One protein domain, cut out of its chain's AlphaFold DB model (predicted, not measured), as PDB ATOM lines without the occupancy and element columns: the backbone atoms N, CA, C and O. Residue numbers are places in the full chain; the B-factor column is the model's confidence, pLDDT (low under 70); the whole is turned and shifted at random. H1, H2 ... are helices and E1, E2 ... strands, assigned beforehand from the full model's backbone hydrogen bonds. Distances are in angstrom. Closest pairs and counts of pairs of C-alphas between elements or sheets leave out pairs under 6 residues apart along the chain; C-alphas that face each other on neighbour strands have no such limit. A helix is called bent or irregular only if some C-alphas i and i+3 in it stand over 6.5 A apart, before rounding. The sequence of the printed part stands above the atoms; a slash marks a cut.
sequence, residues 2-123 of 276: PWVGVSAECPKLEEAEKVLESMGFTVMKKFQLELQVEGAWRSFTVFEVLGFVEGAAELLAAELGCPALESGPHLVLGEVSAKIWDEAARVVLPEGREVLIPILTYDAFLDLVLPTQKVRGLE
ATOM      1  N   PRO A   2     -31.952   7.610  13.301       93.88
ATOM      2  CA  PRO A   2     -33.275   8.120  13.636       93.88
ATOM      3  C   PRO A   2     -33.637   7.822  15.092       93.88
ATOM      4  O   PRO A   2     -33.456   6.700  15.573       93.88
ATOM      5  N   TRP A   3     -34.145   8.830  15.785       96.88
ATOM      6  CA  TRP A   3     -34.572   8.765  17.172       96.88
ATOM      7  C   TRP A   3     -36.027   9.176  17.278       96.88
ATOM      8  O   TRP A   3     -36.465  10.107  16.607       96.88
ATOM      9  N   VAL A   4     -36.741   8.513  18.176       97.25
ATOM     10  CA  VAL A   4     -38.078   8.906  18.606       97.25
ATOM     11  C   VAL A   4     -38.105   8.854  20.123       97.25
ATOM     12  O   VAL A   4     -37.444   8.012  20.721       97.25
ATOM     13  N   GLY A   5     -38.816   9.752  20.783       96.50
ATOM     14  CA  GLY A   5     -38.839   9.775  22.237       96.50
ATOM     15  C   GLY A   5     -40.113  10.354  22.801       96.50
ATOM     16  O   GLY A   5     -40.875  11.019  22.111       96.50
ATOM     17  N   VAL A   6     -40.323  10.101  24.082       97.19
ATOM     18  CA  VAL A   6     -41.458  10.607  24.855       97.19
ATOM     19  C   VAL A   6     -40.962  11.129  26.189       97.19
ATOM     20  O   VAL A   6     -39.953  10.649  26.715       97.19
ATOM     21  N   SER A   7     -41.651  12.133  26.725       96.44
ATOM     22  CA  SER A   7     -41.338  12.698  28.034       96.44
ATOM     23  C   SER A   7     -41.219  11.586  29.078       96.44
ATOM     24  O   SER A   7     -42.066  10.695  29.151       96.44
ATOM     25  N   ALA A   8     -40.181  11.635  29.910       94.19
ATOM     26  CA  ALA A   8     -39.996  10.679  31.001       94.19
ATOM     27  C   ALA A   8     -41.125  10.763  32.048       94.19
ATOM     28  O   ALA A   8     -41.373   9.801  32.765       94.19
ATOM     29  N   GLU A   9     -41.841  11.890  32.094       91.50
ATOM     30  CA  GLU A   9     -43.010  12.113  32.953       91.50
ATOM     31  C   GLU A   9     -44.322  11.617  32.317       91.50
ATOM     32  O   GLU A   9     -45.403  11.834  32.863       91.50
ATOM     33  N   CYS A  10     -44.260  10.978  31.143       91.81
ATOM     34  CA  CYS A  10     -45.445  10.491  30.451       91.81
ATOM     35  C   CYS A  10     -46.145   9.384  31.267       91.81
ATOM     36  O   CYS A  10     -45.526   8.351  31.534       91.81
ATOM     37  N   PRO A  11     -47.444   9.520  31.600       86.56
ATOM     38  CA  PRO A  11     -48.171   8.505  32.369       86.56
ATOM     39  C   PRO A  11     -48.220   7.134  31.684       86.56
ATOM     40  O   PRO A  11     -48.311   6.108  32.349       86.56
ATOM     41  N   LYS A  12     -48.148   7.126  30.348       89.56
ATOM     42  CA  LYS A  12     -48.189   5.934  29.495       89.56
ATOM     43  C   LYS A  12     -46.812   5.546  28.949       89.56
ATOM     44  O   LYS A  12     -46.711   4.934  27.890       89.56
ATOM     45  N   LEU A  13     -45.728   5.911  29.637       88.06
ATOM     46  CA  LEU A  13     -44.365   5.636  29.168       88.06
ATOM     47  C   LEU A  13     -44.117   4.143  28.885       88.06
ATOM     48  O   LEU A  13     -43.397   3.803  27.949       88.06
ATOM     49  N   GLU A  14     -44.728   3.255  29.672       89.12
ATOM     50  CA  GLU A  14     -44.628   1.798  29.498       89.12
ATOM     51  C   GLU A  14     -45.290   1.293  28.202       89.12
ATOM     52  O   GLU A  14     -44.959   0.210  27.720       89.12
ATOM     53  N   GLU A  15     -46.197   2.074  27.608       92.44
ATOM     54  CA  GLU A  15     -46.880   1.743  26.352       92.44
ATOM     55  C   GLU A  15     -46.112   2.240  25.117       92.44
ATOM     56  O   GLU A  15     -46.326   1.723  24.022       92.44
ATOM     57  N   ALA A  16     -45.189   3.194  25.278       92.56
ATOM     58  CA  ALA A  16     -44.541   3.897  24.167       92.56
ATOM     59  C   ALA A  16     -43.823   2.964  23.179       92.56
ATOM     60  O   ALA A  16     -43.912   3.152  21.970       92.56
ATOM     61  N   GLU A  17     -43.150   1.927  23.680       92.94
ATOM     62  CA  GLU A  17     -42.446   0.950  22.842       92.94
ATOM     63  C   GLU A  17     -43.420   0.122  21.990       92.94
ATOM     64  O   GLU A  17     -43.205  -0.037  20.793       92.94
ATOM     65  N   LYS A  18     -44.559  -0.293  22.561       93.12
ATOM     66  CA  LYS A  18     -45.608  -1.014  21.822       93.12
ATOM     67  C   LYS A  18     -46.260  -0.141  20.752       93.12
ATOM     68  O   LYS A  18     -46.616  -0.640  19.687       93.12
ATOM     69  N   VAL A  19     -46.431   1.150  21.036       94.00
ATOM     70  CA  VAL A  19     -46.958   2.117  20.062       94.00
ATOM     71  C   VAL A  19     -45.965   2.322  18.916       94.00
ATOM     72  O   VAL A  19     -46.359   2.327  17.757       94.00
ATOM     73  N   LEU A  20     -44.664   2.414  19.204       93.94
ATOM     74  CA  LEU A  20     -43.633   2.481  18.164       93.94
ATOM     75  C   LEU A  20     -43.628   1.226  17.276       93.94
ATOM     76  O   LEU A  20     -43.569   1.336  16.052       93.94
ATOM     77  N   GLU A  21     -43.730   0.040  17.874       92.38
ATOM     78  CA  GLU A  21     -43.810  -1.222  17.130       92.38
ATOM     79  C   GLU A  21     -45.072  -1.306  16.258       92.38
ATOM     80  O   GLU A  21     -44.997  -1.752  15.112       92.38
ATOM     81  N   SER A  22     -46.226  -0.834  16.750       92.62
ATOM     82  CA  SER A  22     -47.471  -0.810  15.966       92.62
ATOM     83  C   SER A  22     -47.422   0.181  14.797       92.62
ATOM     84  O   SER A  22     -48.066  -0.048  13.774       92.62
ATOM     85  N   MET A  23     -46.600   1.230  14.910       90.69
ATOM     86  CA  MET A  23     -46.259   2.155  13.821       90.69
ATOM     87  C   MET A  23     -45.242   1.572  12.823       90.69
ATOM     88  O   MET A  23     -44.929   2.211  11.819       90.69
ATOM     89  N   GLY A  24     -44.737   0.358  13.062       92.00
ATOM     90  CA  GLY A  24     -43.799  -0.334  12.178       92.00
ATOM     91  C   GLY A  24     -42.323  -0.039  12.456       92.00
ATOM     92  O   GLY A  24     -41.472  -0.413  11.646       92.00
ATOM     93  N   PHE A  25     -41.991   0.606  13.578       94.62
ATOM     94  CA  PHE A  25     -40.603   0.819  13.980       94.62
ATOM     95  C   PHE A  25     -40.016  -0.417  14.660       94.62
ATOM     96  O   PHE A  25     -40.681  -1.122  15.411       94.62
ATOM     97  N   THR A  26     -38.721  -0.649  14.441       94.00
ATOM     98  CA  THR A  26     -37.939  -1.604  15.239       94.00
ATOM     99  C   THR A  26     -37.049  -0.834  16.202       94.00
ATOM    100  O   THR A  26     -36.183  -0.075  15.759       94.00
ATOM    101  N   VAL A  27     -37.254  -1.025  17.506       93.75
ATOM    102  CA  VAL A  27     -36.450  -0.389  18.557       93.75
ATOM    103  C   VAL A  27     -35.117  -1.118  18.706       93.75
ATOM    104  O   VAL A  27     -35.062  -2.316  18.964       93.75
ATOM    105  N   MET A  28     -34.023  -0.375  18.557       94.69
ATOM    106  CA  MET A  28     -32.654  -0.890  18.652       94.69
ATOM    107  C   MET A  28     -32.051  -0.653  20.032       94.69
ATOM    108  O   MET A  28     -31.337  -1.497  20.572       94.69
ATOM    109  N   LYS A  29     -32.294   0.535  20.592       94.12
ATOM    110  CA  LYS A  29     -31.707   0.964  21.860       94.12
ATOM    111  C   LYS A  29     -32.606   1.975  22.549       94.12
ATOM    112  O   LYS A  29     -33.205   2.823  21.901       94.12
ATOM    113  N   LYS A  30     -32.606   1.933  23.879       94.62
ATOM    114  CA  LYS A  30     -33.248   2.916  24.753       94.62
ATOM    115  C   LYS A  30     -32.196   3.691  25.541       94.62
ATOM    116  O   LYS A  30     -31.240   3.099  26.045       94.62
ATOM    117  N   PHE A  31     -32.355   5.003  25.651       95.56
ATOM    118  CA  PHE A  31     -31.507   5.865  26.475       95.56
ATOM    119  C   PHE A  31     -32.283   7.095  26.965       95.56
ATOM    120  O   PHE A  31     -33.436   7.301  26.593       95.56
ATOM    121  N   GLN A  32     -31.673   7.876  27.855       96.44
ATOM    122  CA  GLN A  32     -32.261   9.100  28.402       96.44
ATOM    123  C   GLN A  32     -31.531  10.322  27.868       96.44
ATOM    124  O   GLN A  32     -30.315  10.287  27.662       96.44
ATOM    125  N   LEU A  33     -32.280  11.399  27.680       96.12
ATOM    126  CA  LEU A  33     -31.773  12.651  27.150       96.12
ATOM    127  C   LEU A  33     -32.582  13.816  27.723       96.12
ATOM    128  O   LEU A  33     -33.798  13.710  27.845       96.12
ATOM    129  N   GLU A  34     -31.935  14.929  28.060       97.56
ATOM    130  CA  GLU A  34     -32.641  16.157  28.447       97.56
ATOM    131  C   GLU A  34     -32.543  17.185  27.325       97.56
ATOM    132  O   GLU A  34     -31.453  17.421  26.802       97.56
ATOM    133  N   LEU A  35     -33.663  17.826  26.990       97.75
ATOM    134  CA  LEU A  35     -33.724  18.931  26.034       97.75
ATOM    135  C   LEU A  35     -34.221  20.202  26.701       97.75
ATOM    136  O   LEU A  35     -35.121  20.167  27.541       97.75
ATOM    137  N   GLN A  36     -33.679  21.338  26.273       96.62
ATOM    138  CA  GLN A  36     -34.201  22.641  26.653       96.62
ATOM    139  C   GLN A  36     -35.406  23.011  25.774       96.62
ATOM    140  O   GLN A  36     -35.262  23.618  24.712       96.62
ATOM    141  N   VAL A  37     -36.604  22.647  26.231       94.69
ATOM    142  CA  VAL A  37     -37.887  22.909  25.565       94.69
ATOM    143  C   VAL A  37     -38.501  24.176  26.160       94.69
ATOM    144  O   VAL A  37     -38.770  24.231  27.358       94.69
ATOM    145  N   GLU A  38     -38.707  25.210  25.339       90.94
ATOM    146  CA  GLU A  38     -39.283  26.502  25.767       90.94
ATOM    147  C   GLU A  38     -38.571  27.128  26.990       90.94
ATOM    148  O   GLU A  38     -39.184  27.755  27.847       90.94
ATOM    149  N   GLY A  39     -37.251  26.938  27.089       89.19
ATOM    150  CA  GLY A  39     -36.424  27.468  28.180       89.19
ATOM    151  C   GLY A  39     -36.324  26.569  29.417       89.19
ATOM    152  O   GLY A  39     -35.448  26.808  30.249       89.19
ATOM    153  N   ALA A  40     -37.128  25.508  29.514       93.69
ATOM    154  CA  ALA A  40     -37.084  24.534  30.604       93.69
ATOM    155  C   ALA A  40     -36.413  23.223  30.170       93.69
ATOM    156  O   ALA A  40     -36.611  22.748  29.053       93.69
ATOM    157  N   TRP A  41     -35.638  22.613  31.066       96.75
ATOM    158  CA  TRP A  41     -35.102  21.271  30.846       96.75
ATOM    159  C   TRP A  41     -36.217  20.240  30.999       96.75
ATOM    160  O   TRP A  41     -36.925  20.243  32.004       96.75
ATOM    161  N   ARG A  42     -36.366  19.367  30.005       96.25
ATOM    162  CA  ARG A  42     -37.305  18.246  30.028       96.25
ATOM    163  C   ARG A  42     -36.580  16.960  29.675       96.25
ATOM    164  O   ARG A  42     -35.845  16.925  28.687       96.25
ATOM    165  N   SER A  43     -36.811  15.922  30.465       97.50
ATOM    166  CA  SER A  43     -36.219  14.603  30.259       97.50
ATOM    167  C   SER A  43     -37.084  13.772  29.321       97.50
ATOM    168  O   SER A  43     -38.306  13.727  29.458       97.50
ATOM    169  N   PHE A  44     -36.444  13.090  28.384       97.94
ATOM    170  CA  PHE A  44     -37.074  12.215  27.413       97.94
ATOM    171  C   PHE A  44     -36.451  10.832  27.484       97.94
ATOM    172  O   PHE A  44     -35.229  10.666  27.479       97.94
ATOM    173  N   THR A  45     -37.327   9.836  27.457       97.50
ATOM    174  CA  THR A  45     -36.946   8.476  27.120       97.50
ATOM    175  C   THR A  45     -36.884   8.377  25.607       97.50
ATOM    176  O   THR A  45     -37.907   8.513  24.937       97.50
ATOM    177  N   VAL A  46     -35.684   8.164  25.076       97.25
ATOM    178  CA  VAL A  46     -35.416   8.128  23.639       97.25
ATOM    179  C   VAL A  46     -35.146   6.697  23.198       97.25
ATOM    180  O   VAL A  46     -34.406   5.947  23.839       97.25
ATOM    181  N   PHE A  47     -35.749   6.344  22.076       96.31
ATOM    182  CA  PHE A  47     -35.627   5.088  21.371       96.31
ATOM    183  C   PHE A  47     -34.888   5.353  20.060       96.31
ATOM    184  O   PHE A  47     -35.333   6.128  19.213       96.31
ATOM    185  N   GLU A  48     -33.734   4.718  19.893       96.19
ATOM    186  CA  GLU A  48     -33.107   4.597  18.584       96.19
ATOM    187  C   GLU A  48     -33.864   3.538  17.793       96.19
ATOM    188  O   GLU A  48     -34.030   2.412  18.273       96.19
ATOM    189  N   VAL A  49     -34.329   3.900  16.599       95.94
ATOM    190  CA  VAL A  49     -35.202   3.050  15.786       95.94
ATOM    191  C   VAL A  49     -34.670   2.882  14.366       95.94
ATOM    192  O   VAL A  49     -33.931   3.722  13.847       95.94
ATOM    193  N   LEU A  50     -35.071   1.789  13.717       92.62
ATOM    194  CA  LEU A  50     -34.932   1.619  12.271       92.62
ATOM    195  C   LEU A  50     -36.185   2.140  11.563       92.62
ATOM    196  O   LEU A  50     -37.297   1.782  11.940       92.62
ATOM    197  N   GLY A  51     -35.992   2.938  10.513       86.19
ATOM    198  CA  GLY A  51     -37.077   3.488   9.698       86.19
ATOM    199  C   GLY A  51     -37.012   5.008   9.561       86.19
ATOM    200  O   GLY A  51     -36.102   5.663  10.071       86.19
ATOM    201  N   PHE A  52     -37.975   5.565   8.831       90.50
ATOM    202  CA  PHE A  52     -38.126   7.006   8.656       90.50
ATOM    203  C   PHE A  52     -39.053   7.557   9.738       90.50
ATOM    204  O   PHE A  52     -40.158   7.054   9.895       90.50
ATOM    205  N   VAL A  53     -38.588   8.550  10.496       95.44
ATOM    206  CA  VAL A  53     -39.266   9.008  11.724       95.44
ATOM    207  C   VAL A  53     -39.967  10.359  11.579       95.44
ATOM    208  O   VAL A  53     -40.467  10.868  12.570       95.44
ATOM    209  N   GLU A  54     -39.996  10.949  10.382       95.12
ATOM    210  CA  GLU A  54     -40.715  12.208  10.152       95.12
ATOM    211  C   GLU A  54     -42.211  12.012  10.435       95.12
ATOM    212  O   GLU A  54     -42.842  11.105   9.888       95.12
ATOM    213  N   GLY A  55     -42.770  12.845  11.311       94.69
ATOM    214  CA  GLY A  55     -44.174  12.756  11.730       94.69
ATOM    215  C   GLY A  55     -44.434  11.850  12.941       94.69
ATOM    216  O   GLY A  55     -45.518  11.914  13.520       94.69
ATOM    217  N   ALA A  56     -43.465  11.039  13.374       95.88
ATOM    218  CA  ALA A  56     -43.637  10.115  14.493       95.88
ATOM    219  C   ALA A  56     -43.919  10.835  15.822       95.88
ATOM    220  O   ALA A  56     -44.730  10.367  16.623       95.88
ATOM    221  N   ALA A  57     -43.283  11.984  16.058       96.81
ATOM    222  CA  ALA A  57     -43.474  12.774  17.269       96.81
ATOM    223  C   ALA A  57     -44.917  13.281  17.403       96.81
ATOM    224  O   ALA A  57     -45.475  13.254  18.495       96.81
ATOM    225  N   GLU A  58     -45.541  13.700  16.302       96.06
ATOM    226  CA  GLU A  58     -46.925  14.182  16.307       96.06
ATOM    227  C   GLU A  58     -47.902  13.062  16.679       96.06
ATOM    228  O   GLU A  58     -48.729  13.223  17.579       96.06
ATOM    229  N   LEU A  59     -47.744  11.892  16.052       93.75
ATOM    230  CA  LEU A  59     -48.581  10.726  16.326       93.75
ATOM    231  C   LEU A  59     -48.442  10.254  17.777       93.75
ATOM    232  O   LEU A  59     -49.441   9.979  18.440       93.75
ATOM    233  N   LEU A  60     -47.214  10.195  18.296       95.06
ATOM    234  CA  LEU A  60     -46.971   9.798  19.681       95.06
ATOM    235  C   LEU A  60     -47.506  10.811  20.683       95.06
ATOM    236  O   LEU A  60     -48.069  10.409  21.701       95.06
ATOM    237  N   ALA A  61     -47.347  12.109  20.408       95.50
ATOM    238  CA  ALA A  61     -47.866  13.148  21.286       95.50
ATOM    239  C   ALA A  61     -49.394  13.072  21.398       95.50
ATOM    240  O   ALA A  61     -49.931  13.189  22.502       95.50
ATOM    241  N   ALA A  62     -50.080  12.808  20.280       92.88
ATOM    242  CA  ALA A  62     -51.526  12.626  20.242       92.88
ATOM    243  C   ALA A  62     -51.984  11.341  20.961       92.88
ATOM    244  O   ALA A  62     -52.903  11.393  21.779       92.88
ATOM    245  N   GLU A  63     -51.335  10.202  20.701       92.56
ATOM    246  CA  GLU A  63     -51.728   8.889  21.244       92.56
ATOM    247  C   GLU A  63     -51.472   8.777  22.760       92.56
ATOM    248  O   GLU A  63     -52.292   8.272  23.541       92.56
ATOM    249  N   LEU A  64     -50.312   9.269  23.202       93.31
ATOM    250  CA  LEU A  64     -49.859   9.132  24.586       93.31
ATOM    251  C   LEU A  64     -50.233  10.337  25.456       93.31
ATOM    252  O   LEU A  64     -50.182  10.237  26.683       93.31
ATOM    253  N   GLY A  65     -50.642  11.454  24.844       93.38
ATOM    254  CA  GLY A  65     -51.050  12.671  25.546       93.38
ATOM    255  C   GLY A  65     -49.902  13.354  26.293       93.38
ATOM    256  O   GLY A  65     -50.127  14.007  27.312       93.38
ATOM    257  N   CYS A  66     -48.663  13.179  25.831       94.56
ATOM    258  CA  CYS A  66     -47.461  13.720  26.461       94.56
ATOM    259  C   CYS A  66     -46.471  14.234  25.403       94.56
ATOM    260  O   CYS A  66     -46.544  13.807  24.254       94.56
ATOM    261  N   PRO A  67     -45.549  15.155  25.747       96.88
ATOM    262  CA  PRO A  67     -44.554  15.632  24.794       96.88
ATOM    263  C   PRO A  67     -43.760  14.479  24.183       96.88
ATOM    264  O   PRO A  67     -43.242  13.630  24.915       96.88
ATOM    265  N   ALA A  68     -43.624  14.490  22.864       97.62
ATOM    266  CA  ALA A  68     -42.851  13.513  22.116       97.62
ATOM    267  C   ALA A  68     -41.819  14.214  21.234       97.62
ATOM    268  O   ALA A  68     -41.939  15.403  20.944       97.62
ATOM    269  N   LEU A  69     -40.777  13.491  20.839       97.81
ATOM    270  CA  LEU A  69     -39.730  14.002  19.971       97.81
ATOM    271  C   LEU A  69     -39.403  13.034  18.847       97.81
ATOM    272  O   LEU A  69     -39.557  11.826  18.997       97.81
ATOM    273  N   GLU A  70     -38.877  13.579  17.761       97.50
ATOM    274  CA  GLU A  70     -38.210  12.840  16.697       97.50
ATOM    275  C   GLU A  70     -36.916  13.560  16.304       97.50
ATOM    276  O   GLU A  70     -36.801  14.783  16.405       97.50
ATOM    277  N   SER A  71     -35.912  12.803  15.878       96.62
ATOM    278  CA  SER A  71     -34.670  13.337  15.324       96.62
ATOM    279  C   SER A  71     -34.160  12.414  14.231       96.62
ATOM    280  O   SER A  71     -34.256  11.194  14.337       96.62
ATOM    281  N   GLY A  72     -33.619  12.969  13.154       92.88
ATOM    282  CA  GLY A  72     -33.058  12.173  12.074       92.88
ATOM    283  C   GLY A  72     -32.552  13.034  10.922       92.88
ATOM    284  O   GLY A  72     -32.594  14.258  11.008       92.88
ATOM    285  N   PRO A  73     -32.124  12.409   9.811       87.12
ATOM    286  CA  PRO A  73     -31.505  13.115   8.683       87.12
ATOM    287  C   PRO A  73     -32.389  14.170   7.996       87.12
ATOM    288  O   PRO A  73     -31.882  14.983   7.234       87.12
ATOM    289  N   HIS A  74     -33.701  14.149   8.242       91.81
ATOM    290  CA  HIS A  74     -34.660  15.134   7.736       91.81
ATOM    291  C   HIS A  74     -34.648  16.446   8.548       91.81
ATOM    292  O   HIS A  74     -35.136  17.463   8.067       91.81
ATOM    293  N   LEU A  75     -34.056  16.454   9.750       94.56
ATOM    294  CA  LEU A  75     -33.977  17.613  10.648       94.56
ATOM    295  C   LEU A  75     -32.557  18.178  10.697       94.56
ATOM    296  O   LEU A  75     -31.906  18.196  11.743       94.56
ATOM    297  N   VAL A  76     -32.085  18.645   9.544       93.19
ATOM    298  CA  VAL A  76     -30.808  19.354   9.412       93.19
ATOM    299  C   VAL A  76     -31.056  20.858   9.384       93.19
ATOM    300  O   VAL A  76     -31.874  21.354   8.612       93.19
ATOM    301  N   LEU A  77     -30.328  21.589  10.223       90.94
ATOM    302  CA  LEU A  77     -30.320  23.044  10.281       90.94
ATOM    303  C   LEU A  77     -28.990  23.564   9.720       90.94
ATOM    304  O   LEU A  77     -27.914  23.238  10.224       90.94
ATOM    305  N   GLY A  78     -29.073  24.403   8.689       86.56
ATOM    306  CA  GLY A  78     -27.915  24.941   7.972       86.56
ATOM    307  C   GLY A  78     -27.606  24.190   6.675       86.56
ATOM    308  O   GLY A  78     -28.375  23.346   6.218       86.56
ATOM    309  N   GLU A  79     -26.476  24.529   6.056       82.25
ATOM    310  CA  GLU A  79     -26.065  23.964   4.772       82.25
ATOM    311  C   GLU A  79     -24.961  22.920   4.952       82.25
ATOM    312  O   GLU A  79     -23.818  23.248   5.267       82.25
ATOM    313  N   VAL A  80     -25.261  21.656   4.651       83.62
ATOM    314  CA  VAL A  80     -24.264  20.568   4.696       83.62
ATOM    315  C   VAL A  80     -23.079  20.849   3.755       83.62
ATOM    316  O   VAL A  80     -21.937  20.502   4.059       83.62
ATOM    317  N   SER A  81     -23.313  21.548   2.638       85.31
ATOM    318  CA  SER A  81     -22.273  22.001   1.700       85.31
ATOM    319  C   SER A  81     -21.270  22.974   2.320       85.31
ATOM    320  O   SER A  81     -20.110  22.986   1.908       85.31
ATOM    321  N   ALA A  82     -21.680  23.741   3.335       87.31
ATOM    322  CA  ALA A  82     -20.792  24.611   4.101       87.31
ATOM    323  C   ALA A  82     -19.904  23.831   5.087       87.31
ATOM    324  O   ALA A  82     -19.076  24.430   5.770       87.31
ATOM    325  N   LYS A  83     -20.045  22.494   5.137       91.44
ATOM    326  CA  LYS A  83     -19.290  21.553   5.982       91.44
ATOM    327  C   LYS A  83     -19.496  21.732   7.486       91.44
ATOM    328  O   LYS A  83     -18.830  21.050   8.261       91.44
ATOM    329  N   ILE A  84     -20.421  22.598   7.890       92.56
ATOM    330  CA  ILE A  84     -20.830  22.809   9.276       92.56
ATOM    331  C   ILE A  84     -22.353  22.910   9.299       92.56
ATOM    332  O   ILE A  84     -22.925  23.727   8.578       92.56
ATOM    333  N   TRP A  85     -23.008  22.076  10.101       94.69
ATOM    334  CA  TRP A  85     -24.464  22.074  10.257       94.69
ATOM    335  C   TRP A  85     -24.858  21.523  11.626       94.69
ATOM    336  O   TRP A  85     -24.064  20.843  12.277       94.69
ATOM    337  N   ASP A  86     -26.097  21.777  12.032       95.25
ATOM    338  CA  ASP A  86     -26.679  21.149  13.213       95.25
ATOM    339  C   ASP A  86     -27.707  20.088  12.799       95.25
ATOM    340  O   ASP A  86     -28.523  20.307  11.906       95.25
ATOM    341  N   GLU A  87     -27.711  18.942  13.468       95.00
ATOM    342  CA  GLU A  87     -28.881  18.064  13.519       95.00
ATOM    343  C   GLU A  87     -29.771  18.500  14.684       95.00
ATOM    344  O   GLU A  87     -29.286  18.865  15.764       95.00
ATOM    345  N   ALA A  88     -31.083  18.458  14.471       96.38
ATOM    346  CA  ALA A  88     -32.083  18.885  15.436       96.38
ATOM    347  C   ALA A  88     -33.006  17.744  15.879       96.38
ATOM    348  O   ALA A  88     -33.133  16.704  15.230       96.38
ATOM    349  N   ALA A  89     -33.668  17.967  17.009       97.44
ATOM    350  CA  ALA A  89     -34.851  17.239  17.428       97.44
ATOM    351  C   ALA A  89     -36.077  18.140  17.259       97.44
ATOM    352  O   ALA A  89     -36.056  19.308  17.659       97.44
ATOM    353  N   ARG A  90     -37.148  17.587  16.696       97.88
ATOM    354  CA  ARG A  90     -38.475  18.197  16.690       97.88
ATOM    355  C   ARG A  90     -39.240  17.647  17.877       97.88
ATOM    356  O   ARG A  90     -39.395  16.438  17.991       97.88
ATOM    357  N   VAL A  91     -39.678  18.528  18.766       98.06
ATOM    358  CA  VAL A  91     -40.503  18.197  19.930       98.06
ATOM    359  C   VAL A  91     -41.923  18.663  19.654       98.06
ATOM    360  O   VAL A  91     -42.129  19.844  19.380       98.06
ATOM    361  N   VAL A  92     -42.890  17.756  19.757       97.94
ATOM    362  CA  VAL A  92     -44.320  18.040  19.622       97.94
ATOM    363  C   VAL A  92     -44.973  17.925  20.994       97.94
ATOM    364  O   VAL A  92     -44.802  16.933  21.706       97.94
ATOM    365  N   LEU A  93     -45.682  18.975  21.398       95.44
ATOM    366  CA  LEU A  93     -46.436  19.026  22.647       95.44
ATOM    367  C   LEU A  93     -47.859  18.467  22.443       95.44
ATOM    368  O   LEU A  93     -48.361  18.515  21.320       95.44
ATOM    369  N   PRO A  94     -48.542  17.977  23.497       90.69
ATOM    370  CA  PRO A  94     -49.888  17.392  23.383       90.69
ATOM    371  C   PRO A  94     -50.932  18.321  22.753       90.69
ATOM    372  O   PRO A  94     -51.878  17.865  22.123       90.69
ATOM    373  N   GLU A  95     -50.763  19.633  22.910       92.00
ATOM    374  CA  GLU A  95     -51.607  20.659  22.296       92.00
ATOM    375  C   GLU A  95     -51.313  20.925  20.803       92.00
ATOM    376  O   GLU A  95     -51.894  21.839  20.223       92.00
ATOM    377  N   GLY A  96     -50.389  20.179  20.188       90.19
ATOM    378  CA  GLY A  96     -50.004  20.308  18.777       90.19
ATOM    379  C   GLY A  96     -48.966  21.396  18.485       90.19
ATOM    380  O   GLY A  96     -48.656  21.659  17.328       90.19
ATOM    381  N   ARG A  97     -48.414  22.056  19.511       94.75
ATOM    382  CA  ARG A  97     -47.310  23.013  19.329       94.75
ATOM    383  C   ARG A  97     -45.999  22.276  19.079       94.75
ATOM    384  O   ARG A  97     -45.705  21.294  19.757       94.75
ATOM    385  N   GLU A  98     -45.184  22.806  18.173       96.25
ATOM    386  CA  GLU A  98     -43.909  22.205  17.783       96.25
ATOM    387  C   GLU A  98     -42.720  23.112  18.108       96.25
ATOM    388  O   GLU A  98     -42.787  24.335  17.973       96.25
ATOM    389  N   VAL A  99     -41.605  22.501  18.510       96.56
ATOM    390  CA  VAL A  99     -40.347  23.191  18.806       96.56
ATOM    391  C   VAL A  99     -39.189  22.432  18.169       96.56
ATOM    392  O   VAL A  99     -38.992  21.249  18.438       96.56
ATOM    393  N   LEU A 100     -38.378  23.122  17.366       96.56
ATOM    394  CA  LEU A 100     -37.122  22.587  16.834       96.56
ATOM    395  C   LEU A 100     -35.949  22.976  17.734       96.56
ATOM    396  O   LEU A 100     -35.738  24.152  18.044       96.56
ATOM    397  N   ILE A 101     -35.167  21.981  18.143       96.88
ATOM    398  CA  ILE A 101     -34.054  22.138  19.076       96.88
ATOM    399  C   ILE A 101     -32.795  21.558  18.426       96.88
ATOM    400  O   ILE A 101     -32.759  20.353  18.196       96.88
ATOM    401  N   PRO A 102     -31.750  22.355  18.139       95.75
ATOM    402  CA  PRO A 102     -30.480  21.813  17.659       95.75
ATOM    403  C   PRO A 102     -29.832  20.975  18.766       95.75
ATOM    404  O   PRO A 102     -29.685  21.454  19.892       95.75
ATOM    405  N   ILE A 103     -29.442  19.739  18.459       96.44
ATOM    406  CA  ILE A 103     -28.916  18.774  19.437       96.44
ATOM    407  C   ILE A 103     -27.460  18.395  19.173       96.44
ATOM    408  O   ILE A 103     -26.709  18.212  20.126       96.44
ATOM    409  N   LEU A 104     -27.023  18.329  17.918       95.75
ATOM    410  CA  LEU A 104     -25.653  17.962  17.564       95.75
ATOM    411  C   LEU A 104     -25.127  18.906  16.491       95.75
ATOM    412  O   LEU A 104     -25.723  18.997  15.428       95.75
ATOM    413  N   THR A 105     -23.988  19.535  16.742       95.19
ATOM    414  CA  THR A 105     -23.221  20.265  15.734       95.19
ATOM    415  C   THR A 105     -22.237  19.321  15.067       95.19
ATOM    416  O   THR A 105     -21.443  18.671  15.750       95.19
ATOM    417  N   TYR A 106     -22.266  19.273  13.743       95.38
ATOM    418  CA  TYR A 106     -21.316  18.556  12.906       95.38
ATOM    419  C   TYR A 106     -20.365  19.556  12.257       95.38
ATOM    420  O   TYR A 106     -20.803  20.516  11.629       95.38
ATOM    421  N   ASP A 107     -19.066  19.306  12.381       94.94
ATOM    422  CA  ASP A 107     -18.006  20.053  11.708       94.94
ATOM    423  C   ASP A 107     -17.125  19.072  10.929       94.94
ATOM    424  O   ASP A 107     -16.313  18.331  11.489       94.94
ATOM    425  N   ALA A 108     -17.293  19.068   9.608       93.56
ATOM    426  CA  ALA A 108     -16.558  18.198   8.701       93.56
ATOM    427  C   ALA A 108     -15.143  18.709   8.371       93.56
ATOM    428  O   ALA A 108     -14.368  17.975   7.763       93.56
ATOM    429  N   PHE A 109     -14.753  19.929   8.762       91.44
ATOM    430  CA  PHE A 109     -13.347  20.354   8.695       91.44
ATOM    431  C   PHE A 109     -12.524  19.719   9.818       91.44
ATOM    432  O   PHE A 109     -11.344  19.405   9.634       91.44
ATOM    433  N   LEU A 110     -13.151  19.529  10.978       93.44
ATOM    434  CA  LEU A 110     -12.535  18.929  12.157       93.44
ATOM    435  C   LEU A 110     -12.966  17.473  12.396       93.44
ATOM    436  O   LEU A 110     -12.517  16.862  13.364       93.44
ATOM    437  N   ASP A 111     -13.752  16.872  11.500       95.69
ATOM    438  CA  ASP A 111     -14.392  15.554  11.670       95.69
ATOM    439  C   ASP A 111     -14.962  15.372  13.089       95.69
ATOM    440  O   ASP A 111     -14.674  14.397  13.793       95.69
ATOM    441  N   LEU A 112     -15.700  16.383  13.529       96.06
ATOM    442  CA  LEU A 112     -16.112  16.602  14.905       96.06
ATOM    443  C   LEU A 112     -17.638  16.600  14.987       96.06
ATOM    444  O   LEU A 112     -18.317  17.170  14.136       96.06
ATOM    445  N   VAL A 113     -18.174  15.971  16.029       96.56
ATOM    446  CA  VAL A 113     -19.597  16.013  16.372       96.56
ATOM    447  C   VAL A 113     -19.724  16.393  17.839       96.56
ATOM    448  O   VAL A 113     -19.160  15.719  18.703       96.56
ATOM    449  N   LEU A 114     -20.454  17.465  18.134       96.31
ATOM    450  CA  LEU A 114     -20.581  18.011  19.481       96.31
ATOM    451  C   LEU A 114     -22.044  18.226  19.882       96.31
ATOM    452  O   LEU A 114     -22.767  18.910  19.164       96.31
ATOM    453  N   PRO A 115     -22.472  17.754  21.066       96.12
ATOM    454  CA  PRO A 115     -23.751  18.131  21.654       96.12
ATOM    455  C   PRO A 115     -23.844  19.638  21.857       96.12
ATOM    456  O   PRO A 115     -22.898  20.246  22.362       96.12
ATOM    457  N   THR A 116     -24.966  20.250  21.487       95.25
ATOM    458  CA  THR A 116     -25.194  21.680  21.733       95.25
ATOM    459  C   THR A 116     -25.455  21.953  23.218       95.25
ATOM    460  O   THR A 116     -25.651  21.047  24.024       95.25
ATOM    461  N   GLN A 117     -25.524  23.230  23.599       93.69
ATOM    462  CA  GLN A 117     -25.876  23.626  24.969       93.69
ATOM    463  C   GLN A 117     -27.344  23.343  25.337       93.69
ATOM    464  O   GLN A 117     -27.707  23.473  26.502       93.69
ATOM    465  N   LYS A 118     -28.190  22.972  24.364       95.94
ATOM    466  CA  LYS A 118     -29.625  22.715  24.559       95.94
ATOM    467  C   LYS A 118     -29.945  21.245  24.825       95.94
ATOM    468  O   LYS A 118     -31.121  20.896  24.918       95.94
ATOM    469  N   VAL A 119     -28.925  20.394  24.932       96.31
ATOM    470  CA  VAL A 119     -29.079  18.956  25.143       96.31
ATOM    471  C   VAL A 119     -28.113  18.434  26.205       96.31
ATOM    472  O   VAL A 119     -26.975  18.887  26.314       96.31
ATOM    473  N   ARG A 120     -28.561  17.451  26.989       95.94
ATOM    474  CA  ARG A 120     -27.725  16.671  27.914       95.94
ATOM    475  C   ARG A 120     -27.967  15.182  27.707       95.94
ATOM    476  O   ARG A 120     -29.054  14.779  27.310       95.94
ATOM    477  N   GLY A 121     -26.957  14.368  28.002       93.19
ATOM    478  CA  GLY A 121     -27.015  12.913  27.808       93.19
ATOM    479  C   GLY A 121     -26.507  12.431  26.446       93.19
ATOM    480  O   GLY A 121     -26.532  11.231  26.188       93.19
ATOM    481  N   LEU A 122     -26.001  13.334  25.594       93.88
ATOM    482  CA  LEU A 122     -25.248  12.979  24.387       93.88
ATOM    483  C   LEU A 122     -23.748  13.130  24.613       93.88
ATOM    484  O   LEU A 122     -23.298  14.031  25.319       93.88
ATOM    485  N   GLU A 123     -22.984  12.260  23.964       92.00
ATOM    486  CA  GLU A 123     -21.525  12.304  23.955       92.00
ATOM    487  C   GLU A 123     -21.033  12.968  22.666       92.00
ATOM    488  O   GLU A 123     -21.521  12.672  21.571       92.00
TER     489      GLU A 123
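This is residues 2 to 123 of the 276 residues of an uncharacterized protein of Thermofilum sp (UniProt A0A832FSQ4). One seven-stranded antiparallel sheet is curled like part of a barrel and folded back on itself, E2 E3 E1 facing E5 E6 E7 with E4 as hinge; H1 and H2 pack on it toward one end of the longest axis. Two named helices and seven named strands run E1 H1 E2 E3 H2 E4 E5 E6 E7 in 122 printed residues, class mixed; across the sheet the order is E2 E3 E1 E4 E5 E6 E7. The whole is compact, with radius of gyration of the C-alphas 14.0 A and spans of 43 by 31 by 23 A.

Look first at the hairpin of E2, residues 26 to 37, and E3, residues 40 to 50: N 31 and O 46 are 2.9 A apart. Beside E3 find E1, residues 3 to 7, with N 4 and O 47 at 3.0 A; then E4, residues 68 to 77, with N 5 and O 69 at 2.8 A. E5, residues 84 to 92, E6, residues 98 to 107, and E7, residues 112 to 115, continue E4 as a meander of successive hairpins, with N 70 and O 90 at 2.9 A, N 89 and O 101 at 2.8 A, N 105 and O 114 at 2.8 A. H1, residues 13 to 22, is irregular, C-alphas 14 and 17 being 7.1 A apart, with 4 of 6 O i to N i+4 pairs within hydrogen-bond range; H2, residues 56 to 64, has every pair. The helices touch at C-alphas of Ala 16 and Leu 64, their closest, 7.5 A.

Find C-alpha 3 at (-34.572, 8.765, 17.172), where E1 begins; E7 ends at C-alpha 115, (-23.751, 18.131, 21.654). E3 measures 29.4 A, E6 26.7 A. E4 bends by 91 degrees at residue 73.

The printed part has no cut, no long link and no residue under pLDDT 70.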